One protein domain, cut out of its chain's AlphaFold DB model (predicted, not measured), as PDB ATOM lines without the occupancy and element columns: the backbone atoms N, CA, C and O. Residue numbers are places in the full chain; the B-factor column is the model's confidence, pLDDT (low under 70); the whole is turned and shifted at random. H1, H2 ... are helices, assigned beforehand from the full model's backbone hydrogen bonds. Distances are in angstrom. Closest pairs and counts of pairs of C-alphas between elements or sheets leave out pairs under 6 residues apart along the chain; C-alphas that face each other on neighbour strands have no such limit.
ATOM      1  N   GLU A   2      43.356 -54.563  56.313       54.44
ATOM      2  CA  GLU A   2      43.480 -53.226  56.946       54.44
ATOM      3  C   GLU A   2      44.599 -52.298  56.405       54.44
ATOM      4  O   GLU A   2      44.459 -51.074  56.441       54.44
ATOM      5  N   ASP A   3      45.695 -52.830  55.850       57.78
ATOM      6  CA  ASP A   3      46.811 -51.998  55.351       57.78
ATOM      7  C   ASP A   3      46.485 -51.185  54.083       57.78
ATOM      8  O   ASP A   3      47.060 -50.117  53.852       57.78
ATOM      9  N   ALA A   4      45.571 -51.675  53.240       56.69
ATOM     10  CA  ALA A   4      45.210 -51.016  51.982       56.69
ATOM     11  C   ALA A   4      44.262 -49.826  52.204       56.69
ATOM     12  O   ALA A   4      44.437 -48.773  51.584       56.69
ATOM     13  N   ASP A   5      43.308 -49.968  53.127       58.12
ATOM     14  CA  ASP A   5      42.374 -48.904  53.507       58.12
ATOM     15  C   ASP A   5      43.097 -47.738  54.188       58.12
ATOM     16  O   ASP A   5      42.899 -46.577  53.827       58.12
ATOM     17  N   THR A   6      44.037 -48.035  55.090       63.88
ATOM     18  CA  THR A   6      44.817 -47.004  55.794       63.88
ATOM     19  C   THR A   6      45.696 -46.200  54.826       63.88
ATOM     20  O   THR A   6      45.765 -44.973  54.900       63.88
ATOM     21  N   ARG A   7      46.333 -46.870  53.854       60.03
ATOM     22  CA  ARG A   7      47.181 -46.217  52.839       60.03
ATOM     23  C   ARG A   7      46.370 -45.355  51.864       60.03
ATOM     24  O   ARG A   7      46.851 -44.304  51.441       60.03
ATOM     25  N   THR A   8      45.158 -45.784  51.520       64.06
ATOM     26  CA  THR A   8      44.223 -45.002  50.695       64.06
ATOM     27  C   THR A   8      43.760 -43.751  51.435       64.06
ATOM     28  O   THR A   8      43.774 -42.665  50.859       64.06
ATOM     29  N   ASN A   9      43.455 -43.871  52.730       62.19
ATOM     30  CA  ASN A   9      43.012 -42.746  53.548       62.19
ATOM     31  C   ASN A   9      44.092 -41.650  53.668       62.19
ATOM     32  O   ASN A   9      43.842 -40.492  53.349       62.19
ATOM     33  N   VAL A  10      45.343 -42.030  53.960       66.31
ATOM     34  CA  VAL A  10      46.479 -41.085  54.017       66.31
ATOM     35  C   VAL A  10      46.739 -40.402  52.665       66.31
ATOM     36  O   VAL A  10      47.118 -39.231  52.605       66.31
ATOM     37  N   ARG A  11      46.553 -41.121  51.550       65.81
ATOM     38  CA  ARG A  11      46.705 -40.548  50.204       65.81
ATOM     39  C   ARG A  11      45.605 -39.525  49.907       65.81
ATOM     40  O   ARG A  11      45.906 -38.488  49.321       65.81
ATOM     41  N   ASN A  12      44.377 -39.800  50.344       72.31
ATOM     42  CA  ASN A  12      43.235 -38.901  50.190       72.31
ATOM     43  C   ASN A  12      43.370 -37.637  51.048       72.31
ATOM     44  O   ASN A  12      43.115 -36.550  50.546       72.31
ATOM     45  N   GLU A  13      43.849 -37.742  52.290       75.88
ATOM     46  CA  GLU A  13      44.104 -36.574  53.149       75.88
ATOM     47  C   GLU A  13      45.179 -35.649  52.562       75.88
ATOM     48  O   GLU A  13      45.018 -34.429  52.528       75.88
ATOM     49  N   ARG A  14      46.269 -36.220  52.033       75.94
ATOM     50  CA  ARG A  14      47.314 -35.435  51.356       75.94
ATOM     51  C   ARG A  14      46.792 -34.748  50.099       75.94
ATOM     52  O   ARG A  14      47.123 -33.591  49.860       75.94
ATOM     53  N   LEU A  15      45.984 -35.454  49.309       76.00
ATOM     54  CA  LEU A  15      45.297 -34.890  48.148       76.00
ATOM     55  C   LEU A  15      44.400 -33.718  48.554       76.00
ATOM     56  O   LEU A  15      44.500 -32.654  47.951       76.00
ATOM     57  N   ALA A  16      43.587 -33.887  49.598       79.25
ATOM     58  CA  ALA A  16      42.708 -32.842  50.110       79.25
ATOM     59  C   ALA A  16      43.496 -31.598  50.540       79.25
ATOM     60  O   ALA A  16      43.159 -30.494  50.128       79.25
ATOM     61  N   SER A  17      44.605 -31.772  51.265       81.88
ATOM     62  CA  SER A  17      45.453 -30.651  51.686       81.88
ATOM     63  C   SER A  17      46.055 -29.878  50.502       81.88
ATOM     64  O   SER A  17      46.062 -28.647  50.511       81.88
ATOM     65  N   ILE A  18      46.508 -30.575  49.453       80.56
ATOM     66  CA  ILE A  18      47.021 -29.936  48.227       80.56
ATOM     67  C   ILE A  18      45.905 -29.164  47.514       80.56
ATOM     68  O   ILE A  18      46.117 -28.036  47.064       80.56
ATOM     69  N   VAL A  19      44.711 -29.755  47.421       82.00
ATOM     70  CA  VAL A  19      43.542 -29.121  46.800       82.00
ATOM     71  C   VAL A  19      43.142 -27.864  47.570       82.00
ATOM     72  O   VAL A  19      43.005 -26.808  46.961       82.00
ATOM     73  N   GLU A  20      43.035 -27.929  48.896       83.38
ATOM     74  CA  GLU A  20      42.717 -26.776  49.747       83.38
ATOM     75  C   GLU A  20      43.727 -25.634  49.575       83.38
ATOM     76  O   GLU A  20      43.335 -24.477  49.420       83.38
ATOM     77  N   GLN A  21      45.025 -25.949  49.521       83.31
ATOM     78  CA  GLN A  21      46.064 -24.950  49.257       83.31
ATOM     79  C   GLN A  21      45.917 -24.306  47.874       83.31
ATOM     80  O   GLN A  21      46.099 -23.094  47.740       83.31
ATOM     81  N   CYS A  22      45.569 -25.087  46.849       84.19
ATOM     82  CA  CYS A  22      45.360 -24.571  45.497       84.19
ATOM     83  C   CYS A  22      44.099 -23.705  45.388       84.19
ATOM     84  O   CYS A  22      44.114 -22.700  44.679       84.19
ATOM     85  N   LEU A  23      43.033 -24.049  46.112       81.44
ATOM     86  CA  LEU A  23      41.815 -23.236  46.185       81.44
ATOM     87  C   LEU A  23      42.059 -21.922  46.940       81.44
ATOM     88  O   LEU A  23      41.534 -20.882  46.552       81.44
ATOM     89  N   GLY A  24      42.900 -21.948  47.977       84.38
ATOM     90  CA  GLY A  24      43.267 -20.766  48.759       84.38
ATOM     91  C   GLY A  24      44.329 -19.861  48.120       84.38
ATOM     92  O   GLY A  24      44.531 -18.743  48.593       84.38
ATOM     93  N   SER A  25      45.021 -20.304  47.063       88.19
ATOM     94  CA  SER A  25      46.127 -19.562  46.445       88.19
ATOM     95  C   SER A  25      46.111 -19.638  44.922       88.19
ATOM     96  O   SER A  25      46.450 -20.652  44.310       88.19
ATOM     97  N   GLN A  26      45.836 -18.496  44.284       84.38
ATOM     98  CA  GLN A  26      45.885 -18.375  42.825       84.38
ATOM     99  C   GLN A  26      47.275 -18.707  42.253       84.38
ATOM    100  O   GLN A  26      47.374 -19.214  41.135       84.38
ATOM    101  N   ALA A  27      48.349 -18.429  42.996       86.50
ATOM    102  CA  ALA A  27      49.706 -18.768  42.578       86.50
ATOM    103  C   ALA A  27      49.926 -20.291  42.559       86.50
ATOM    104  O   ALA A  27      50.458 -20.810  41.580       86.50
ATOM    105  N   ALA A  28      49.450 -21.005  43.585       85.94
ATOM    106  CA  ALA A  28      49.531 -22.464  43.649       85.94
ATOM    107  C   ALA A  28      48.717 -23.125  42.526       85.94
ATOM    108  O   ALA A  28      49.212 -24.020  41.845       85.94
ATOM    109  N   TYR A  29      47.511 -22.615  42.256       85.56
ATOM    110  CA  TYR A  29      46.701 -23.070  41.126       85.56
ATOM    111  C   TYR A  29      47.425 -22.895  39.782       85.56
ATOM    112  O   TYR A  29      47.483 -23.828  38.985       85.56
ATOM    113  N   LYS A  30      48.020 -21.718  39.531       88.00
ATOM    114  CA  LYS A  30      48.776 -21.450  38.292       88.00
ATOM    115  C   LYS A  30      50.013 -22.336  38.150       88.00
ATOM    116  O   LYS A  30      50.359 -22.706  37.032       88.00
ATOM    117  N   LEU A  31      50.673 -22.673  39.257       87.69
ATOM    118  CA  LEU A  31      51.798 -23.602  39.242       87.69
ATOM    119  C   LEU A  31      51.346 -24.990  38.770       87.69
ATOM    120  O   LEU A  31      51.938 -25.537  37.846       87.69
ATOM    121  N   PHE A  32      50.273 -25.534  39.348       87.19
ATOM    122  CA  PHE A  32      49.745 -26.837  38.933       87.19
ATOM    123  C   PHE A  32      49.206 -26.839  37.501       87.19
ATOM    124  O   PHE A  32      49.400 -27.818  36.787       87.19
ATOM    125  N   ASP A  33      48.590 -25.743  37.058       89.62
ATOM    126  CA  ASP A  33      48.166 -25.551  35.667       89.62
ATOM    127  C   ASP A  33      49.357 -25.630  34.697       89.62
ATOM    128  O   ASP A  33      49.339 -26.394  33.733       89.62
ATOM    129  N   MET A  34      50.449 -24.930  35.015       91.06
ATOM    130  CA  MET A  34      51.681 -24.973  34.228       91.06
ATOM    131  C   MET A  34      52.316 -26.369  34.228       91.06
ATOM    132  O   MET A  34      52.654 -26.892  33.166       91.06
ATOM    133  N   LEU A  35      52.462 -26.994  35.401       90.62
ATOM    134  CA  LEU A  35      53.056 -28.328  35.527       90.62
ATOM    135  C   LEU A  35      52.230 -29.390  34.792       90.62
ATOM    136  O   LEU A  35      52.809 -30.275  34.163       90.62
ATOM    137  N   SER A  36      50.898 -29.288  34.830       91.69
ATOM    138  CA  SER A  36      49.991 -30.142  34.056       91.69
ATOM    139  C   SER A  36      50.235 -29.977  32.560       91.69
ATOM    140  O   SER A  36      50.465 -30.964  31.868       91.69
ATOM    141  N   ALA A  37      50.271 -28.735  32.066       91.81
ATOM    142  CA  ALA A  37      50.505 -28.463  30.651       91.81
ATOM    143  C   ALA A  37      51.851 -29.030  30.167       91.81
ATOM    144  O   ALA A  37      51.933 -29.578  29.072       91.81
ATOM    145  N   ILE A  38      52.900 -28.948  30.991       91.38
ATOM    146  CA  ILE A  38      54.224 -29.504  30.671       91.38
ATOM    147  C   ILE A  38      54.222 -31.034  30.741       91.38
ATOM    148  O   ILE A  38      54.896 -31.700  29.950       91.38
ATOM    149  N   SER A  39      53.459 -31.613  31.669       90.69
ATOM    150  CA  SER A  39      53.312 -33.061  31.800       90.69
ATOM    151  C   SER A  39      52.670 -33.708  30.568       90.69
ATOM    152  O   SER A  39      52.974 -34.863  30.267       90.69
ATOM    153  N   ASP A  40      51.900 -32.957  29.785       89.50
ATOM    154  CA  ASP A  40      51.295 -33.443  28.541       89.50
ATOM    155  C   ASP A  40      52.212 -33.282  27.310       89.50
ATOM    156  O   ASP A  40      51.912 -33.803  26.233       89.50
ATOM    157  N   LEU A  41      53.361 -32.610  27.448       90.88
ATOM    158  CA  LEU A  41      54.318 -32.434  26.354       90.88
ATOM    159  C   LEU A  41      55.130 -33.705  26.061       90.88
ATOM    160  O   LEU A  41      55.235 -34.644  26.862       90.88
ATOM    161  N   ASP A  42      55.770 -33.712  24.892       92.38
ATOM    162  CA  ASP A  42      56.726 -34.747  24.519       92.38
ATOM    163  C   ASP A  42      57.966 -34.753  25.439       92.38
ATOM    164  O   ASP A  42      58.263 -33.805  26.173       92.38
ATOM    165  N   LYS A  43      58.726 -35.850  25.388       90.00
ATOM    166  CA  LYS A  43      59.903 -36.052  26.243       90.00
ATOM    167  C   LYS A  43      60.972 -34.966  26.065       90.00
ATOM    168  O   LYS A  43      61.571 -34.564  27.055       90.00
ATOM    169  N   GLN A  44      61.224 -34.507  24.840       93.31
ATOM    170  CA  GLN A  44      62.245 -33.492  24.571       93.31
ATOM    171  C   GLN A  44      61.835 -32.142  25.164       93.31
ATOM    172  O   GLN A  44      62.646 -31.475  25.806       93.31
ATOM    173  N   SER A  45      60.564 -31.779  25.015       93.00
ATOM    174  CA  SER A  45      59.979 -30.575  25.599       93.00
ATOM    175  C   SER A  45      60.047 -30.589  27.130       93.00
ATOM    176  O   SER A  45      60.439 -29.592  27.739       93.00
ATOM    177  N   LYS A  46      59.763 -31.737  27.761       92.12
ATOM    178  CA  LYS A  46      59.911 -31.924  29.215       92.12
ATOM    179  C   LYS A  46      61.355 -31.762  29.681       92.12
ATOM    180  O   LYS A  46      61.602 -31.045  30.645       92.12
ATOM    181  N   THR A  47      62.307 -32.391  28.990       92.75
ATOM    182  CA  THR A  47      63.735 -32.266  29.317       92.75
ATOM    183  C   THR A  47      64.192 -30.815  29.238       92.75
ATOM    184  O   THR A  47      64.796 -30.321  30.183       92.75
ATOM    185  N   ARG A  48      63.820 -30.101  28.170       93.44
ATOM    186  CA  ARG A  48      64.155 -28.683  28.011       93.44
ATOM    187  C   ARG A  48      63.578 -27.817  29.129       93.44
ATOM    188  O   ARG A  48      64.236 -26.891  29.588       93.44
ATOM    189  N   TYR A  49      62.355 -28.096  29.571       91.94
ATOM    190  CA  TYR A  49      61.785 -27.391  30.716       91.94
ATOM    191  C   TYR A  49      62.592 -27.644  31.997       91.94
ATOM    192  O   TYR A  49      62.905 -26.698  32.711       91.94
ATOM    193  N   MET A  50      62.987 -28.892  32.261       93.69
ATOM    194  CA  MET A  50      63.793 -29.216  33.443       93.69
ATOM    195  C   MET A  50      65.184 -28.573  33.416       93.69
ATOM    196  O   MET A  50      65.680 -28.185  34.469       93.69
ATOM    197  N   GLU A  51      65.792 -28.415  32.240       93.81
ATOM    198  CA  GLU A  51      67.029 -27.638  32.078       93.81
ATOM    199  C   GLU A  51      66.813 -26.176  32.485       93.81
ATOM    200  O   GLU A  51      67.563 -25.659  33.303       93.81
ATOM    201  N   LEU A  52      65.731 -25.537  32.021       93.00
ATOM    202  CA  LEU A  52      65.397 -24.159  32.409       93.00
ATOM    203  C   LEU A  52      65.145 -24.010  33.916       93.00
ATOM    204  O   LEU A  52      65.547 -23.015  34.514       93.00
ATOM    205  N   VAL A  53      64.478 -24.990  34.531       91.62
ATOM    206  CA  VAL A  53      64.235 -25.013  35.979       91.62
ATOM    207  C   VAL A  53      65.558 -25.107  36.742       91.62
ATOM    208  O   VAL A  53      65.777 -24.321  37.660       91.62
ATOM    209  N   ARG A  54      66.465 -26.004  36.335       93.00
ATOM    210  CA  ARG A  54      67.799 -26.141  36.944       93.00
ATOM    211  C   ARG A  54      68.643 -24.874  36.756       93.00
ATOM    212  O   ARG A  54      69.227 -24.386  37.718       93.00
ATOM    213  N   ASP A  55      68.640 -24.301  35.555       94.12
ATOM    214  CA  ASP A  55      69.411 -23.099  35.215       94.12
ATOM    215  C   ASP A  55      68.903 -21.833  35.920       94.12
ATOM    216  O   ASP A  55      69.654 -20.871  36.080       94.12
ATOM    217  N   SER A  56      67.637 -21.817  36.352       92.06
ATOM    218  CA  SER A  56      67.063 -20.671  37.062       92.06
ATOM    219  C   SER A  56      67.717 -20.416  38.422       92.06
ATOM    220  O   SER A  56      67.765 -19.271  38.863       92.06
ATOM    221  N   GLY A  57      68.215 -21.464  39.092       91.62
ATOM    222  CA  GLY A  57      68.751 -21.374  40.453       91.62
ATOM    223  C   GLY A  57      67.718 -21.018  41.534       91.62
ATOM    224  O   GLY A  57      68.100 -20.804  42.681       91.62
ATOM    225  N   GLU A  58      66.429 -20.960  41.185       90.25
ATOM    226  CA  GLU A  58      65.331 -20.560  42.081       90.25
ATOM    227  C   GLU A  58      64.839 -21.710  42.974       90.25
ATOM    228  O   GLU A  58      64.144 -21.479  43.962       90.25
ATOM    229  N   TYR A  59      65.189 -22.947  42.623       90.94
ATOM    230  CA  TYR A  59      64.731 -24.163  43.285       90.94
ATOM    231  C   TYR A  59      65.911 -24.931  43.869       90.94
ATOM    232  O   TYR A  59      66.974 -25.041  43.254       90.94
ATOM    233  N   SER A  60      65.712 -25.500  45.052       94.12
ATOM    234  CA  SER A  60      66.622 -26.495  45.615       94.12
ATOM    235  C   SER A  60      66.586 -27.801  44.813       94.12
ATOM    236  O   SER A  60      65.601 -28.100  44.140       94.12
ATOM    237  N   GLU A  61      67.631 -28.628  44.917       92.06
ATOM    238  CA  GLU A  61      67.670 -29.937  44.242       92.06
ATOM    239  C   GLU A  61      66.466 -30.825  44.608       92.06
ATOM    240  O   GLU A  61      65.903 -31.484  43.738       92.06
ATOM    241  N   ASP A  62      66.004 -30.777  45.863       92.06
ATOM    242  CA  ASP A  62      64.825 -31.529  46.310       92.06
ATOM    243  C   ASP A  62      63.535 -31.053  45.612       92.06
ATOM    244  O   ASP A  62      62.672 -31.860  45.253       92.06
ATOM    245  N   GLU A  63      63.393 -29.742  45.398       90.81
ATOM    246  CA  GLU A  63      62.259 -29.160  44.676       90.81
ATOM    247  C   GLU A  63      62.322 -29.486  43.183       90.81
ATOM    248  O   GLU A  63      61.302 -29.837  42.589       90.81
ATOM    249  N   ILE A  64      63.515 -29.438  42.588       93.31
ATOM    250  CA  ILE A  64      63.751 -29.815  41.191       93.31
ATOM    251  C   ILE A  64      63.365 -31.282  40.972       93.31
ATOM    252  O   ILE A  64      62.613 -31.586  40.045       93.31
ATOM    253  N   ASP A  65      63.802 -32.181  41.855       91.94
ATOM    254  CA  ASP A  65      63.460 -33.603  41.804       91.94
ATOM    255  C   ASP A  65      61.950 -33.840  41.964       91.94
ATOM    256  O   ASP A  65      61.366 -34.710  41.305       91.94
ATOM    257  N   ALA A  66      61.286 -33.068  42.828       90.31
ATOM    258  CA  ALA A  66      59.838 -33.139  42.995       90.31
ATOM    259  C   ALA A  66      59.096 -32.686  41.727       90.31
ATOM    260  O   ALA A  66      58.175 -33.377  41.278       90.31
ATOM    261  N   ILE A  67      59.519 -31.573  41.120       90.12
ATOM    262  CA  ILE A  67      58.972 -31.050  39.860       90.12
ATOM    263  C   ILE A  67      59.168 -32.069  38.732       90.12
ATOM    264  O   ILE A  67      58.215 -32.398  38.021       90.12
ATOM    265  N   GLU A  68      60.369 -32.639  38.612       92.06
ATOM    266  CA  GLU A  68      60.688 -33.646  37.599       92.06
ATOM    267  C   GLU A  68      59.774 -34.867  37.725       92.06
ATOM    268  O   GLU A  68      59.181 -35.321  36.743       92.06
ATOM    269  N   ARG A  69      59.580 -35.372  38.951       90.81
ATOM    270  CA  ARG A  69      58.677 -36.501  39.218       90.81
ATOM    271  C   ARG A  69      57.227 -36.171  38.895       90.81
ATOM    272  O   ARG A  69      56.538 -37.019  38.324       90.81
ATOM    273  N   LEU A  70      56.752 -34.974  39.241       89.06
ATOM    274  CA  LEU A  70      55.382 -34.538  38.949       89.06
ATOM    275  C   LEU A  70      55.111 -34.505  37.441       89.06
ATOM    276  O   LEU A  70      54.073 -34.999  36.998       89.06
ATOM    277  N   ILE A  71      56.066 -33.993  36.661       88.81
ATOM    278  CA  ILE A  71      55.973 -33.894  35.200       88.81
ATOM    279  C   ILE A  71      56.108 -35.269  34.538       88.81
ATOM    280  O   ILE A  71      55.328 -35.601  33.643       88.81
ATOM    281  N   ALA A  72      57.086 -36.076  34.959       88.38
ATOM    282  CA  ALA A  72      57.389 -37.362  34.333       88.38
ATOM    283  C   ALA A  72      56.310 -38.423  34.591       88.38
ATOM    284  O   ALA A  72      56.048 -39.253  33.722       88.38
ATOM    285  N   SER A  73      55.685 -38.401  35.771       86.69
ATOM    286  CA  SER A  73      54.688 -39.402  36.168       86.69
ATOM    287  C   SER A  73      53.266 -39.118  35.676       86.69
ATOM    288  O   SER A  73      52.403 -39.979  35.837       86.69
ATOM    289  N   GLY A  74      52.987 -37.934  35.122       82.44
ATOM    290  CA  GLY A  74      51.608 -37.513  34.837       82.44
ATOM    291  C   GLY A  74      50.826 -37.087  36.082       82.44
ATOM    292  O   GLY A  74      49.643 -36.758  35.992       82.44
ATOM    293  N   ALA A  75      51.456 -37.095  37.264       86.12
ATOM    294  CA  ALA A  75      50.784 -36.755  38.510       86.12
ATOM    295  C   ALA A  75      50.303 -35.299  38.518       86.12
ATOM    296  O   ALA A  75      49.233 -35.034  39.059       86.12
ATOM    297  N   ALA A  76      51.044 -34.379  37.890       87.19
ATOM    298  CA  ALA A  76      50.620 -32.987  37.754       87.19
ATOM    299  C   ALA A  76      49.248 -32.868  37.065       87.19
ATOM    300  O   ALA A  76      48.364 -32.198  37.600       87.19
ATOM    301  N   SER A  77      49.037 -33.588  35.957       87.56
ATOM    302  CA  SER A  77      47.755 -33.606  35.240       87.56
ATOM    303  C   SER A  77      46.631 -34.224  36.075       87.56
ATOM    304  O   SER A  77      45.513 -33.710  36.094       87.56
ATOM    305  N   TYR A  78      46.924 -35.281  36.839       86.75
ATOM    306  CA  TYR A  78      45.948 -35.869  37.762       86.75
ATOM    307  C   TYR A  78      45.527 -34.890  38.866       86.75
ATOM    308  O   TYR A  78      44.335 -34.695  39.095       86.75
ATOM    309  N   PHE A  79      46.487 -34.254  39.544       86.00
ATOM    310  CA  PHE A  79      46.186 -33.277  40.593       86.00
ATOM    311  C   PHE A  79      45.381 -32.103  40.043       86.00
ATOM    312  O   PHE A  79      44.407 -31.686  40.664       86.00
ATOM    313  N   LYS A  80      45.748 -31.617  38.856       89.12
ATOM    314  CA  LYS A  80      45.053 -30.530  38.175       89.12
ATOM    315  C   LYS A  80      43.584 -30.861  37.898       89.12
ATOM    316  O   LYS A  80      42.723 -30.069  38.263       89.12
ATOM    317  N   ALA A  81      43.292 -32.049  37.367       88.50
ATOM    318  CA  ALA A  81      41.917 -32.484  37.122       88.50
ATOM    319  C   ALA A  81      41.066 -32.514  38.406       88.50
ATOM    320  O   ALA A  81      39.920 -32.075  38.404       88.50
ATOM    321  N   VAL A  82      41.641 -32.985  39.519       88.50
ATOM    322  CA  VAL A  82      40.952 -33.004  40.819       88.50
ATOM    323  C   VAL A  82      40.712 -31.583  41.341       88.50
ATOM    324  O   VAL A  82      39.618 -31.282  41.810       88.50
ATOM    325  N   ILE A  83      41.710 -30.698  41.249       87.56
ATOM    326  CA  ILE A  83      41.582 -29.294  41.665       87.56
ATOM    327  C   ILE A  83      40.486 -28.590  40.855       87.56
ATOM    328  O   ILE A  83      39.672 -27.871  41.433       87.56
ATOM    329  N   ASP A  84      40.449 -28.810  39.540       90.00
ATOM    330  CA  ASP A  84      39.461 -28.200  38.650       90.00
ATOM    331  C   ASP A  84      38.048 -28.663  38.967       90.00
ATOM    332  O   ASP A  84      37.165 -27.824  39.130       90.00
ATOM    333  N   GLN A  85      37.857 -29.967  39.175       89.38
ATOM    334  CA  GLN A  85      36.562 -30.508  39.575       89.38
ATOM    335  C   GLN A  85      36.061 -29.864  40.876       89.38
ATOM    336  O   GLN A  85      34.931 -29.383  40.939       89.38
ATOM    337  N   VAL A  86      36.895 -29.812  41.920       86.88
ATOM    338  CA  VAL A  86      36.480 -29.239  43.212       86.88
ATOM    339  C   VAL A  86      36.182 -27.745  43.087       86.88
ATOM    340  O   VAL A  86      35.252 -27.237  43.717       86.88
ATOM    341  N   ARG A  87      36.942 -27.029  42.256       85.56
ATOM    342  CA  ARG A  87      36.723 -25.604  42.008       85.56
ATOM    343  C   ARG A  87      35.407 -25.349  41.274       85.56
ATOM    344  O   ARG A  87      34.677 -24.438  41.655       85.56
ATOM    345  N   GLU A  88      35.095 -26.140  40.251       88.25
ATOM    346  CA  GLU A  88      33.814 -26.070  39.540       88.25
ATOM    347  C   GLU A  88      32.640 -26.348  40.484       88.25
ATOM    348  O   GLU A  88      31.674 -25.583  40.508       88.25
ATOM    349  N   GLU A  89      32.754 -27.373  41.334       87.12
ATOM    350  CA  GLU A  89      31.742 -27.688  42.344       87.12
ATOM    351  C   GLU A  89      31.531 -26.543  43.349       87.12
ATOM    352  O   GLU A  89      30.390 -26.253  43.713       87.12
ATOM    353  N   GLN A  90      32.599 -25.874  43.802       83.31
ATOM    354  CA  GLN A  90      32.482 -24.709  44.690       83.31
ATOM    355  C   GLN A  90      31.750 -23.552  44.013       83.31
ATOM    356  O   GLN A  90      30.805 -23.016  44.587       83.31
ATOM    357  N   VAL A  91      32.133 -23.215  42.779       84.31
ATOM    358  CA  VAL A  91      31.482 -22.148  42.005       84.31
ATOM    359  C   VAL A  91      30.002 -22.458  41.798       84.31
ATOM    360  O   VAL A  91      29.159 -21.580  41.967       84.31
ATOM    361  N   GLN A  92      29.657 -23.706  41.478       85.31
ATOM    362  CA  GLN A  92      28.264 -24.095  41.287       85.31
ATOM    363  C   GLN A  92      27.444 -23.959  42.578       85.31
ATOM    364  O   GLN A  92      26.345 -23.408  42.538       85.31
ATOM    365  N   ARG A  93      27.991 -24.367  43.733       82.75
ATOM    366  CA  ARG A  93      27.331 -24.176  45.040       82.75
ATOM    367  C   ARG A  93      27.160 -22.701  45.397       82.75
ATOM    368  O   ARG A  93      26.126 -22.329  45.944       82.75
ATOM    369  N   GLU A  94      28.148 -21.860  45.094       83.00
ATOM    370  CA  GLU A  94      28.052 -20.412  45.307       83.00
ATOM    371  C   GLU A  94      26.958 -19.784  44.434       83.00
ATOM    372  O   GLU A  94      26.177 -18.971  44.922       83.00
ATOM    373  N   ILE A  95      26.849 -20.195  43.166       82.94
ATOM    374  CA  ILE A  95      25.780 -19.752  42.260       82.94
ATOM    375  C   ILE A  95      24.406 -20.193  42.781       82.94
ATOM    376  O   ILE A  95      23.489 -19.376  42.843       82.94
ATOM    377  N   GLU A  96      24.256 -21.457  43.183       87.12
ATOM    378  CA  GLU A  96      23.004 -21.979  43.746       87.12
ATOM    379  C   GLU A  96      22.589 -21.218  45.016       87.12
ATOM    380  O   GLU A  96      21.417 -20.885  45.164       87.12
ATOM    381  N   ALA A  97      23.539 -20.862  45.885       81.00
ATOM    382  CA  ALA A  97      23.279 -20.078  47.094       81.00
ATOM    383  C   ALA A  97      22.894 -18.608  46.825       81.00
ATOM    384  O   ALA A  97      22.318 -17.962  47.697       81.00
ATOM    385  N   LEU A  98      23.235 -18.064  45.652       77.62
ATOM    386  CA  LEU A  98      22.883 -16.697  45.250       77.62
ATOM    387  C   LEU A  98      21.541 -16.614  44.506       77.62
ATOM    388  O   LEU A  98      20.953 -15.533  44.445       77.62
ATOM    389  N   ILE A  99      21.095 -17.716  43.897       81.00
ATOM    390  CA  ILE A  99      19.875 -17.779  43.075       81.00
ATOM    391  C   ILE A  99      18.712 -18.467  43.821       81.00
ATOM    392  O   ILE A  99      17.556 -18.255  43.448       81.00
ATOM    393  N   GLY A 100      18.999 -19.274  44.849       55.56
ATOM    394  CA  GLY A 100      18.012 -19.897  45.746       55.56
ATOM    395  C   GLY A 100      17.553 -18.989  46.882       55.56
ATOM    396  O   GLY A 100      16.370 -19.123  47.269       55.56
TER     397      GLY A 100
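What this domain is: This is residues 2 to 100 of the 100 residues of an uncharacterized protein of Gemmatimonadetes bacterium (UniProt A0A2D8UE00). The long helix H5 has the last part of H1, residues 15 to 23, packed crosswise on its residues 79 to 87, and H2 packed on its residues 76 to 80; beyond H2, H3 and H4 lie side by side as a hairpin. Residues 2 to 14 and 91 to 100 stick out as two arms. The printed part has 99 residues with five named helices, H1 to H5 in chain order, and no named strand: all helix, loose, radius of gyration of the C-alphas 16.3 A, spans 52 by 40 by 24 A.

How they stand to each other: H5, residues 75 to 99, touches H2, residues 26 to 39, at a steep tilt of 43 degrees; their closest C-alphas, Ser 36 and Ser 77, are 4.3 A apart. H1, residues 2 to 24, touches H5 with residues 15 to 23 alone, at a steep tilt of 63 degrees; the closest C-alphas, Val 19 and Ile 83, are 5.5 A apart. H2, the hub, touches H1 only at the corner. H3, residues 43 to 56, and H4, residues 61 to 72, form a helical hairpin at a shallow tilt of 19 degrees; their closest C-alphas, Met 50 and Glu 68, are 6.8 A apart. H2 touches H4, Ser 39 to Ile 71, C-alphas 4.4 A apart. In the five helices every O i to N i+4 pair is within hydrogen-bond range.

Where its parts are: H5 measures 36.6 A and ends at C-alpha 99 (19.875, -17.779, 43.075); H1 measures 33.5 A from C-alpha 2 (43.480, -53.226, 56.946).

The domain as a whole: The C-alphas farthest apart, Asp 55 and Gly 100, are 52.6 A apart. The printed part has no cut, and the four links are tight. Residues 2 to 11 and 100 have pLDDT under 70.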